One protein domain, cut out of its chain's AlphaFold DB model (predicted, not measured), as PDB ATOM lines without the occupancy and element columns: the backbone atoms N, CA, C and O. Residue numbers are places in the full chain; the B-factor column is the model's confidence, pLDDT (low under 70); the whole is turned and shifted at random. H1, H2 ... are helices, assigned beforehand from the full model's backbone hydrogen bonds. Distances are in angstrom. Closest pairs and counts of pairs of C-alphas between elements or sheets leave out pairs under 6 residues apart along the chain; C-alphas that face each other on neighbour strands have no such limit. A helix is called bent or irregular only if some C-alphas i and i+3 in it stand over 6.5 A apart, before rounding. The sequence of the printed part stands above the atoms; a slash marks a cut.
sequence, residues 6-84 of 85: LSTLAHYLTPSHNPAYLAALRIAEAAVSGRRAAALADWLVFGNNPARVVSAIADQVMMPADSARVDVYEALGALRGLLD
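Overview. This is residues 6 to 84 of the 85 residues of an uncharacterized protein of Streptomyces rubidus (UniProt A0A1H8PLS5). Two helical hairpins, H2 with H3 and H4 with H5, cross each other, and the short H1 packs on H5. The printed part has 79 residues with five named helices, H1 to H5 in order, and no named strand: all helix. It is compact, with a radius of gyration of the C-alphas of 11.9 A and spans of 36 by 25 by 18 A.

Along the chain. H1, residues 6 to 10, begins at C-alpha (142.820, 167.145, 100.209). H2 is residues 19 to 32, 20.0 A long. H3, residues 36 to 45, 14.9 A, is irregular: C-alphas 38 and 41 are 7.7 A apart. H4 is residues 50 to 58. H5, residues 66 to 83, 26.5 A, ends at C-alpha (143.671, 166.138, 87.597) and is only just irregular: C-alphas 67 and 70 are 6.6 A apart.

Arrangement. H2, the hub, touches H3 at a shallow tilt of 29 degrees, opposite ways; the closest C-alphas, Ala 30 and Arg 36, are 4.8 A apart. H2 touches H4 at a steep tilt of 67 degrees, closest C-alphas Ala 24 and Val 53, 5.0 A. H5 touches H1, closest C-alphas Leu 9 and Val 72, 6.3 A, with residues 71 to 79 alone. Every O i to N i+4 pair is within hydrogen-bond range in H1, H2 and H4, against 12 of 14 in H5 and 1 of 6 in H3, where 5 of 7 O i to N i+3 pairs are.

Size, cuts and confidence. The farthest C-alphas, Ala 37 and Asp 66, are 36.5 A apart. The printed part has no cut and no long link, and no printed residue is under 70 in pLDDT.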
ATOM      1  N   LEU A   6     143.220 168.298  99.401       89.12
ATOM      2  CA  LEU A   6     142.820 167.145 100.209       89.12
ATOM      3  C   LEU A   6     142.864 167.421 101.710       89.12
ATOM      4  O   LEU A   6     142.053 166.862 102.440       89.12
ATOM      5  N   SER A   7     143.765 168.286 102.180       89.44
ATOM      6  CA  SER A   7     143.802 168.666 103.595       89.44
ATOM      7  C   SER A   7     142.552 169.454 103.986       89.44
ATOM      8  O   SER A   7     141.979 169.184 105.036       89.44
ATOM      9  N   THR A   8     142.082 170.356 103.120       88.62
ATOM     10  CA  THR A   8     140.812 171.068 103.329       88.62
ATOM     11  C   THR A   8     139.625 170.105 103.307       88.62
ATOM     12  O   THR A   8     138.779 170.155 104.194       88.62
ATOM     13  N   LEU A   9     139.575 169.193 102.330       88.75
ATOM     14  CA  LEU A   9     138.458 168.253 102.184       88.75
ATOM     15  C   LEU A   9     138.398 167.213 103.308       88.75
ATOM     16  O   LEU A   9     137.301 166.837 103.706       88.75
ATOM     17  N   ALA A  10     139.532 166.783 103.868       88.81
ATOM     18  CA  ALA A  10     139.590 165.754 104.910       88.81
ATOM     19  C   ALA A  10     138.711 166.055 106.136       88.81
ATOM     20  O   ALA A  10     138.180 165.130 106.744       88.81
ATOM     21  N   HIS A  11     138.512 167.333 106.474       88.12
ATOM     22  CA  HIS A  11     137.642 167.751 107.578       88.12
ATOM     23  C   HIS A  11     136.149 167.511 107.323       88.12
ATOM     24  O   HIS A  11     135.366 167.463 108.270       88.12
ATOM     25  N   TYR A  12     135.763 167.367 106.057       88.44
ATOM     26  CA  TYR A  12     134.372 167.284 105.620       88.44
ATOM     27  C   TYR A  12     134.032 165.941 104.979       88.44
ATOM     28  O   TYR A  12     132.868 165.674 104.700       88.44
ATOM     29  N   LEU A  13     135.022 165.085 104.737       89.62
ATOM     30  CA  LEU A  13     134.801 163.772 104.154       89.62
ATOM     31  C   LEU A  13     134.226 162.801 105.186       89.62
ATOM     32  O   LEU A  13     134.770 162.625 106.277       89.62
ATOM     33  N   THR A  14     133.144 162.123 104.816       86.00
ATOM     34  CA  THR A  14     132.599 161.025 105.614       86.00
ATOM     35  C   THR A  14     133.286 159.709 105.260       86.00
ATOM     36  O   THR A  14     133.461 159.423 104.072       86.00
ATOM     37  N   PRO A  15     133.629 158.862 106.249       84.25
ATOM     38  CA  PRO A  15     134.119 157.516 105.981       84.25
ATOM     39  C   PRO A  15     133.140 156.747 105.090       84.25
ATOM     40  O   PRO A  15     131.943 156.693 105.369       84.25
ATOM     41  N   SER A  16     133.655 156.132 104.030       86.44
ATOM     42  CA  SER A  16     132.844 155.432 103.040       86.44
ATOM     43  C   SER A  16     133.518 154.144 102.605       86.44
ATOM     44  O   SER A  16     134.716 154.114 102.336       86.44
ATOM     45  N   HIS A  17     132.727 153.077 102.502       87.56
ATOM     46  CA  HIS A  17     133.174 151.786 101.971       87.56
ATOM     47  C   HIS A  17     132.973 151.689 100.452       87.56
ATOM     48  O   HIS A  17     133.156 150.621  99.872       87.56
ATOM     49  N   ASN A  18     132.566 152.783  99.799       90.88
ATOM     50  CA  ASN A  18     132.355 152.796  98.362       90.88
ATOM     51  C   ASN A  18     133.707 152.622  97.634       90.88
ATOM     52  O   ASN A  18     134.573 153.496  97.746       90.88
ATOM     53  N   PRO A  19     133.904 151.537  96.861       90.62
ATOM     54  CA  PRO A  19     135.172 151.282  96.181       90.62
ATOM     55  C   PRO A  19     135.521 152.369  95.160       90.62
ATOM     56  O   PRO A  19     136.700 152.668  94.981       90.62
ATOM     57  N   ALA A  20     134.523 153.005  94.534       91.25
ATOM     58  CA  ALA A  20     134.758 154.136  93.645       91.25
ATOM     59  C   ALA A  20     135.319 155.330  94.424       91.25
ATOM     60  O   ALA A  20     136.320 155.905  94.020       91.25
ATOM     61  N   TYR A  21     134.753 155.666  95.583       93.00
ATOM     62  CA  TYR A  21     135.283 156.749  96.414       93.00
ATOM     63  C   TYR A  21     136.730 156.492  96.857       93.00
ATOM     64  O   TYR A  21     137.574 157.377  96.746       93.00
ATOM     65  N   LEU A  22     137.044 155.269  97.295       92.81
ATOM     66  CA  LEU A  22     138.409 154.905  97.683       92.81
ATOM     67  C   LEU A  22     139.385 155.014  96.502       92.81
ATOM     68  O   LEU A  22     140.486 155.537  96.661       92.81
ATOM     69  N   ALA A  23     138.971 154.578  95.311       93.94
ATOM     70  CA  ALA A  23     139.741 154.769  94.086       93.94
ATOM     71  C   ALA A  23     139.928 156.264  93.764       93.94
ATOM     72  O   ALA A  23     141.034 156.690  93.436       93.94
ATOM     73  N   ALA A  24     138.885 157.085  93.924       94.38
ATOM     74  CA  ALA A  24     138.965 158.527  93.706       94.38
ATOM     75  C   ALA A  24     139.932 159.213  94.680       94.38
ATOM     76  O   ALA A  24     140.735 160.043  94.257       94.38
ATOM     77  N   LEU A  25     139.906 158.833  95.963       93.44
ATOM     78  CA  LEU A  25     140.852 159.318  96.965       93.44
ATOM     79  C   LEU A  25     142.292 158.975  96.595       93.44
ATOM     80  O   LEU A  25     143.137 159.864  96.596       93.44
ATOM     81  N   ARG A  26     142.574 157.726  96.207       93.44
ATOM     82  CA  ARG A  26     143.924 157.319  95.784       93.44
ATOM     83  C   ARG A  26     144.404 158.097  94.560       93.44
ATOM     84  O   ARG A  26     145.564 158.509  94.512       93.44
ATOM     85  N   ILE A  27     143.520 158.353  93.591       93.69
ATOM     86  CA  ILE A  27     143.817 159.216  92.437       93.69
ATOM     87  C   ILE A  27     144.144 160.641  92.890       93.69
ATOM     88  O   ILE A  27     145.153 161.205  92.462       93.69
ATOM     89  N   ALA A  28     143.320 161.221  93.760       92.75
ATOM     90  CA  ALA A  28     143.518 162.570  94.266       92.75
ATOM     91  C   ALA A  28     144.824 162.696  95.068       92.75
ATOM     92  O   ALA A  28     145.586 163.639  94.863       92.75
ATOM     93  N   GLU A  29     145.129 161.723  95.928       92.00
ATOM     94  CA  GLU A  29     146.375 161.664  96.696       92.00
ATOM     95  C   GLU A  29     147.589 161.573  95.772       92.00
ATOM     96  O   GLU A  29     148.583 162.280  95.961       92.00
ATOM     97  N   ALA A  30     147.509 160.742  94.732       91.69
ATOM     98  CA  ALA A  30     148.549 160.621  93.721       91.69
ATOM     99  C   ALA A  30     148.745 161.927  92.932       91.69
ATOM    100  O   ALA A  30     149.882 162.286  92.625       91.69
ATOM    101  N   ALA A  31     147.669 162.658  92.627       90.19
ATOM    102  CA  ALA A  31     147.742 163.947  91.943       90.19
ATOM    103  C   ALA A  31     148.392 165.026  92.820       90.19
ATOM    104  O   ALA A  31     149.320 165.697  92.372       90.19
ATOM    105  N   VAL A  32     147.973 165.133  94.083       89.69
ATOM    106  CA  VAL A  32     148.534 166.073  95.068       89.69
ATOM    107  C   VAL A  32     150.008 165.776  95.364       89.69
ATOM    108  O   VAL A  32     150.814 166.694  95.477       89.69
ATOM    109  N   SER A  33     150.378 164.500  95.488       88.31
ATOM    110  CA  SER A  33     151.752 164.081  95.806       88.31
ATOM    111  C   SER A  33     152.681 163.989  94.589       88.31
ATOM    112  O   SER A  33     153.859 163.661  94.746       88.31
ATOM    113  N   GLY A  34     152.172 164.226  93.374       84.81
ATOM    114  CA  GLY A  34     152.920 164.063  92.124       84.81
ATOM    115  C   GLY A  34     153.211 162.604  91.739       84.81
ATOM    116  O   GLY A  34     153.946 162.349  90.787       84.81
ATOM    117  N   ARG A  35     152.630 161.621  92.436       84.12
ATOM    118  CA  ARG A  35     152.834 160.177  92.217       84.12
ATOM    119  C   ARG A  35     151.753 159.553  91.329       84.12
ATOM    120  O   ARG A  35     151.274 158.458  91.613       84.12
ATOM    121  N   ARG A  36     151.374 160.223  90.234       78.56
ATOM    122  CA  ARG A  36     150.246 159.825  89.356       78.56
ATOM    123  C   ARG A  36     150.291 158.364  88.882       78.56
ATOM    124  O   ARG A  36     149.241 157.739  88.761       78.56
ATOM    125  N   ALA A  37     151.483 157.800  88.671       75.06
ATOM    126  CA  ALA A  37     151.656 156.410  88.241       75.06
ATOM    127  C   ALA A  37     151.050 155.381  89.218       75.06
ATOM    128  O   ALA A  37     150.594 154.327  88.783       75.06
ATOM    129  N   ALA A  38     150.996 155.691  90.519       76.25
ATOM    130  CA  ALA A  38     150.457 154.788  91.535       76.25
ATOM    131  C   ALA A  38     148.930 154.604  91.446       76.25
ATOM    132  O   ALA A  38     148.416 153.597  91.921       76.25
ATOM    133  N   ALA A  39     148.215 155.542  90.815       86.25
ATOM    134  CA  ALA A  39     146.757 155.518  90.706       86.25
ATOM    135  C   ALA A  39     146.251 155.182  89.292       86.25
ATOM    136  O   ALA A  39     145.054 155.269  89.028       86.25
ATOM    137  N   LEU A  40     147.134 154.792  88.363       82.75
ATOM    138  CA  LEU A  40     146.766 154.552  86.960       82.75
ATOM    139  C   LEU A  40     145.683 153.468  86.804       82.75
ATOM    140  O   LEU A  40     144.807 153.587  85.954       82.75
ATOM    141  N   ALA A  41     145.719 152.429  87.641       86.31
ATOM    142  CA  ALA A  41     144.706 151.374  87.636       86.31
ATOM    143  C   ALA A  41     143.330 151.886  88.102       86.31
ATOM    144  O   ALA A  41     142.305 151.490  87.552       86.31
ATOM    145  N   ASP A  42     143.309 152.803  89.072       91.69
ATOM    146  CA  ASP A  42     142.077 153.402  89.590       91.69
ATOM    147  C   ASP A  42     141.430 154.343  88.561       91.69
ATOM    148  O   ASP A  42     140.206 154.439  88.495       91.69
ATOM    149  N   TRP A  43     142.218 154.989  87.695       90.44
ATOM    150  CA  TRP A  43     141.696 155.851  86.626       90.44
ATOM    151  C   TRP A  43     140.743 155.128  85.665       90.44
ATOM    152  O   TRP A  43     139.785 155.735  85.172       90.44
ATOM    153  N   LEU A  44     140.945 153.824  85.449       89.19
ATOM    154  CA  LEU A  44     140.061 153.001  84.622       89.19
ATOM    155  C   LEU A  44     138.651 152.886  85.213       89.19
ATOM    156  O   LEU A  44     137.682 152.875  84.455       89.19
ATOM    157  N   VAL A  45     138.515 152.889  86.546       91.06
ATOM    158  CA  VAL A  45     137.212 152.887  87.245       91.06
ATOM    159  C   VAL A  45     136.372 154.100  86.833       91.06
ATOM    160  O   VAL A  45     135.148 154.027  86.746       91.06
ATOM    161  N   PHE A  46     137.039 155.208  86.509       91.50
ATOM    162  CA  PHE A  46     136.419 156.471  86.121       91.50
ATOM    163  C   PHE A  46     136.386 156.705  84.612       91.50
ATOM    164  O   PHE A  46     135.949 157.772  84.173       91.50
ATOM    165  N   GLY A  47     136.828 155.733  83.808       90.25
ATOM    166  CA  GLY A  47     136.945 155.887  82.360       90.25
ATOM    167  C   GLY A  47     137.874 157.038  81.968       90.25
ATOM    168  O   GLY A  47     137.576 157.753  81.017       90.25
ATOM    169  N   ASN A  48     138.951 157.252  82.733       89.00
ATOM    170  CA  ASN A  48     139.914 158.340  82.538       89.00
ATOM    171  C   ASN A  48     139.284 159.747  82.555       89.00
ATOM    172  O   ASN A  48     139.761 160.645  81.869       89.00
ATOM    173  N   ASN A  49     138.201 159.948  83.318       91.62
ATOM    174  CA  ASN A  49     137.498 161.228  83.392       91.62
ATOM    175  C   ASN A  49     137.749 161.939  84.741       91.62
ATOM    176  O   ASN A  49     137.163 161.536  85.752       91.62
ATOM    177  N   PRO A  50     138.545 163.029  84.763       90.12
ATOM    178  CA  PRO A  50     138.837 163.804  85.972       90.12
ATOM    179  C   PRO A  50     137.592 164.314  86.700       90.12
ATOM    180  O   PRO A  50     137.536 164.306  87.928       90.12
ATOM    181  N   ALA A  51     136.558 164.724  85.961       91.12
ATOM    182  CA  ALA A  51     135.336 165.248  86.560       91.12
ATOM    183  C   ALA A  51     134.617 164.177  87.389       91.12
ATOM    184  O   ALA A  51     134.115 164.483  88.465       91.12
ATOM    185  N   ARG A  52     134.620 162.917  86.931       94.06
ATOM    186  CA  ARG A  52     133.994 161.810  87.671       94.06
ATOM    187  C   ARG A  52     134.740 161.471  88.960       94.06
ATOM    188  O   ARG A  52     134.095 161.129  89.944       94.06
ATOM    189  N   VAL A  53     136.068 161.604  88.966       93.25
ATOM    190  CA  VAL A  53     136.892 161.451  90.178       93.25
ATOM    191  C   VAL A  53     136.493 162.503  91.214       93.25
ATOM    192  O   VAL A  53     136.204 162.171  92.360       93.25
ATOM    193  N   VAL A  54     136.418 163.769  90.795       93.19
ATOM    194  CA  VAL A  54     136.043 164.880  91.681       93.19
ATOM    195  C   VAL A  54     134.604 164.730  92.174       93.19
ATOM    196  O   VAL A  54     134.358 164.930  93.360       93.19
ATOM    197  N   SER A  55     133.665 164.319  91.315       93.81
ATOM    198  CA  SER A  55     132.280 164.039  91.718       93.81
ATOM    199  C   SER A  55     132.193 162.946  92.782       93.81
ATOM    200  O   SER A  55     131.519 163.144  93.783       93.81
ATOM    201  N   ALA A  56     132.931 161.843  92.629       93.62
ATOM    202  CA  ALA A  56     132.919 160.765  93.618       93.62
ATOM    203  C   ALA A  56     133.432 161.208  94.998       93.62
ATOM    204  O   ALA A  56     132.985 160.683  96.016       93.62
ATOM    205  N   ILE A  57     134.357 162.172  95.044       92.88
ATOM    206  CA  ILE A  57     134.822 162.785  96.295       92.88
ATOM    207  C   ILE A  57     133.764 163.749  96.836       92.88
ATOM    208  O   ILE A  57     133.439 163.676  98.018       92.88
ATOM    209  N   ALA A  58     133.205 164.610  95.982       91.62
ATOM    210  CA  ALA A  58     132.173 165.576  96.354       91.62
ATOM    211  C   ALA A  58     130.925 164.902  96.949       91.62
ATOM    212  O   ALA A  58     130.381 165.398  97.931       91.62
ATOM    213  N   ASP A  59     130.532 163.736  96.430       91.75
ATOM    214  CA  ASP A  59     129.405 162.944  96.938       91.75
ATOM    215  C   ASP A  59     129.609 162.445  98.380       91.75
ATOM    216  O   ASP A  59     128.649 162.038  99.031       91.75
ATOM    217  N   GLN A  60     130.848 162.436  98.886       92.06
ATOM    218  CA  GLN A  60     131.178 162.067 100.270       92.06
ATOM    219  C   GLN A  60     131.496 163.277 101.159       92.06
ATOM    220  O   GLN A  60     131.905 163.103 102.308       92.06
ATOM    221  N   VAL A  61     131.342 164.503 100.654       89.75
ATOM    222  CA  VAL A  61     131.541 165.714 101.450       89.75
ATOM    223  C   VAL A  61     130.270 166.013 102.245       89.75
ATOM    224  O   VAL A  61     129.242 166.406 101.695       89.75
ATOM    225  N   MET A  62     130.351 165.887 103.568       86.06
ATOM    226  CA  MET A  62     129.357 166.431 104.484       86.06
ATOM    227  C   MET A  62     129.473 167.954 104.482       86.06
ATOM    228  O   MET A  62     130.442 168.515 104.996       86.06
ATOM    229  N   MET A  63     128.491 168.634 103.887       77.44
ATOM    230  CA  MET A  63     128.527 170.089 103.787       77.44
ATOM    231  C   MET A  63     128.462 170.754 105.173       77.44
ATOM    232  O   MET A  63     127.506 170.525 105.918       77.44
ATOM    233  N   PRO A  64     129.443 171.609 105.509       70.06
ATOM    234  CA  PRO A  64     129.439 172.392 106.739       70.06
ATOM    235  C   PRO A  64     128.533 173.635 106.624       70.06
ATOM    236  O   PRO A  64     127.858 173.858 105.614       70.06
ATOM    237  N   ALA A  65     128.531 174.469 107.671       77.44
ATOM    238  CA  ALA A  65     127.897 175.791 107.666       77.44
ATOM    239  C   ALA A  65     128.304 176.631 106.434       77.44
ATOM    240  O   ALA A  65     129.383 176.426 105.876       77.44
ATOM    241  N   ASP A  66     127.463 177.593 106.025       78.00
ATOM    242  CA  ASP A  66     127.666 178.426 104.821       78.00
ATOM    243  C   ASP A  66     129.093 178.980 104.681       78.00
ATOM    244  O   ASP A  66     129.642 178.987 103.581       78.00
ATOM    245  N   SER A  67     129.714 179.376 105.796       75.25
ATOM    246  CA  SER A  67     131.067 179.940 105.840       75.25
ATOM    247  C   SER A  67     132.163 179.006 105.316       75.25
ATOM    248  O   SER A  67     133.139 179.496 104.767       75.25
ATOM    249  N   ALA A  68     132.006 177.688 105.441       82.12
ATOM    250  CA  ALA A  68     133.005 176.708 105.012       82.12
ATOM    251  C   ALA A  68     132.689 176.077 103.643       82.12
ATOM    252  O   ALA A  68     133.504 175.330 103.098       82.12
ATOM    253  N   ARG A  69     131.527 176.383 103.041       86.06
ATOM    254  CA  ARG A  69     131.205 175.904 101.684       86.06
ATOM    255  C   ARG A  69     132.153 176.472 100.636       86.06
ATOM    256  O   ARG A  69     132.496 175.757  99.702       86.06
ATOM    257  N   VAL A  70     132.562 177.732 100.787       89.00
ATOM    258  CA  VAL A  70     133.497 178.386  99.859       89.00
ATOM    259  C   VAL A  70     134.818 177.619  99.827       89.00
ATOM    260  O   VAL A  70     135.223 177.177  98.756       89.00
ATOM    261  N   ASP A  71     135.401 177.334 100.993       88.06
ATOM    262  CA  ASP A  71     136.660 176.585 101.107       88.06
ATOM    263  C   ASP A  71     136.565 175.181 100.485       88.06
ATOM    264  O   ASP A  71     137.481 174.724  99.801       88.06
ATOM    265  N   VAL A  72     135.439 174.489 100.695       90.12
ATOM    266  CA  VAL A  72     135.188 173.163 100.109       90.12
ATOM    267  C   VAL A  72     135.119 173.237  98.584       90.12
ATOM    268  O   VAL A  72     135.750 172.427  97.902       90.12
ATOM    269  N   TYR A  73     134.375 174.196  98.028       90.69
ATOM    270  CA  TYR A  73     134.263 174.346  96.578       90.69
ATOM    271  C   TYR A  73     135.583 174.768  95.934       90.69
ATOM    272  O   TYR A  73     135.937 174.237  94.880       90.69
ATOM    273  N   GLU A  74     136.341 175.658  96.576       91.94
ATOM    274  CA  GLU A  74     137.683 176.027  96.128       91.94
ATOM    275  C   GLU A  74     138.621 174.816  96.126       91.94
ATOM    276  O   GLU A  74     139.328 174.586  95.143       91.94
ATOM    277  N   ALA A  75     138.580 173.982  97.169       92.06
ATOM    278  CA  ALA A  75     139.385 172.767  97.243       92.06
ATOM    279  C   ALA A  75     139.009 171.741  96.157       92.06
ATOM    280  O   ALA A  75     139.897 171.164  95.527       92.06
ATOM    281  N   LEU A  76     137.714 171.538  95.884       92.12
ATOM    282  CA  LEU A  76     137.256 170.681  94.781       92.12
ATOM    283  C   LEU A  76     137.695 171.230  93.414       92.12
ATOM    284  O   LEU A  76     138.107 170.460  92.542       92.12
ATOM    285  N   GLY A  77     137.648 172.552  93.229       92.38
ATOM    286  CA  GLY A  77     138.126 173.224  92.020       92.38
ATOM    287  C   GLY A  77     139.635 173.061  91.817       92.38
ATOM    288  O   GLY A  77     140.074 172.659  90.738       92.38
ATOM    289  N   ALA A  78     140.429 173.288  92.865       92.44
ATOM    290  CA  ALA A  78     141.875 173.087  92.840       92.44
ATOM    291  C   ALA A  78     142.239 171.623  92.551       92.44
ATOM    292  O   ALA A  78     143.117 171.352  91.732       92.44
ATOM    293  N   LEU A  79     141.525 170.670  93.161       92.31
ATOM    294  CA  LEU A  79     141.717 169.249  92.886       92.31
ATOM    295  C   LEU A  79     141.437 168.914  91.417       92.31
ATOM    296  O   LEU A  79     142.198 168.165  90.807       92.31
ATOM    297  N   ARG A  80     140.384 169.489  90.827       91.81
ATOM    298  CA  ARG A  80     140.092 169.301  89.405       91.81
ATOM    299  C   ARG A  80     141.224 169.804  88.513       91.81
ATOM    300  O   ARG A  80     141.620 169.074  87.613       91.81
ATOM    301  N   GLY A  81     141.778 170.984  88.792       90.81
ATOM    302  CA  GLY A  81     142.927 171.513  88.047       90.81
ATOM    303  C   GLY A  81     144.180 170.634  88.156       90.81
ATOM    304  O   GLY A  81     144.931 170.498  87.200       90.81
ATOM    305  N   LEU A  82     144.387 169.957  89.289       90.12
ATOM    306  CA  LEU A  82     145.487 168.993  89.437       90.12
ATOM    307  C   LEU A  82     145.279 167.702  88.635       90.12
ATOM    308  O   LEU A  82     146.252 167.002  88.343       90.12
ATOM    309  N   LEU A  83     144.033 167.350  88.328       89.06
ATOM    310  CA  LEU A  83     143.671 166.138  87.597       89.06
ATOM    311  C   LEU A  83     143.539 166.370  86.084       89.06
ATOM    312  O   LEU A  83     143.631 165.403  85.331       89.06
ATOM    313  N   ASP A  84     143.363 167.622  85.664       85.81
ATOM    314  CA  ASP A  84     143.207 168.073  84.276       85.81
ATOM    315  C   ASP A  84     144.308 169.111  83.939       85.81
ATOM    316  O   ASP A  84     144.037 170.312  83.963       85.81
TER     317      ASP A  84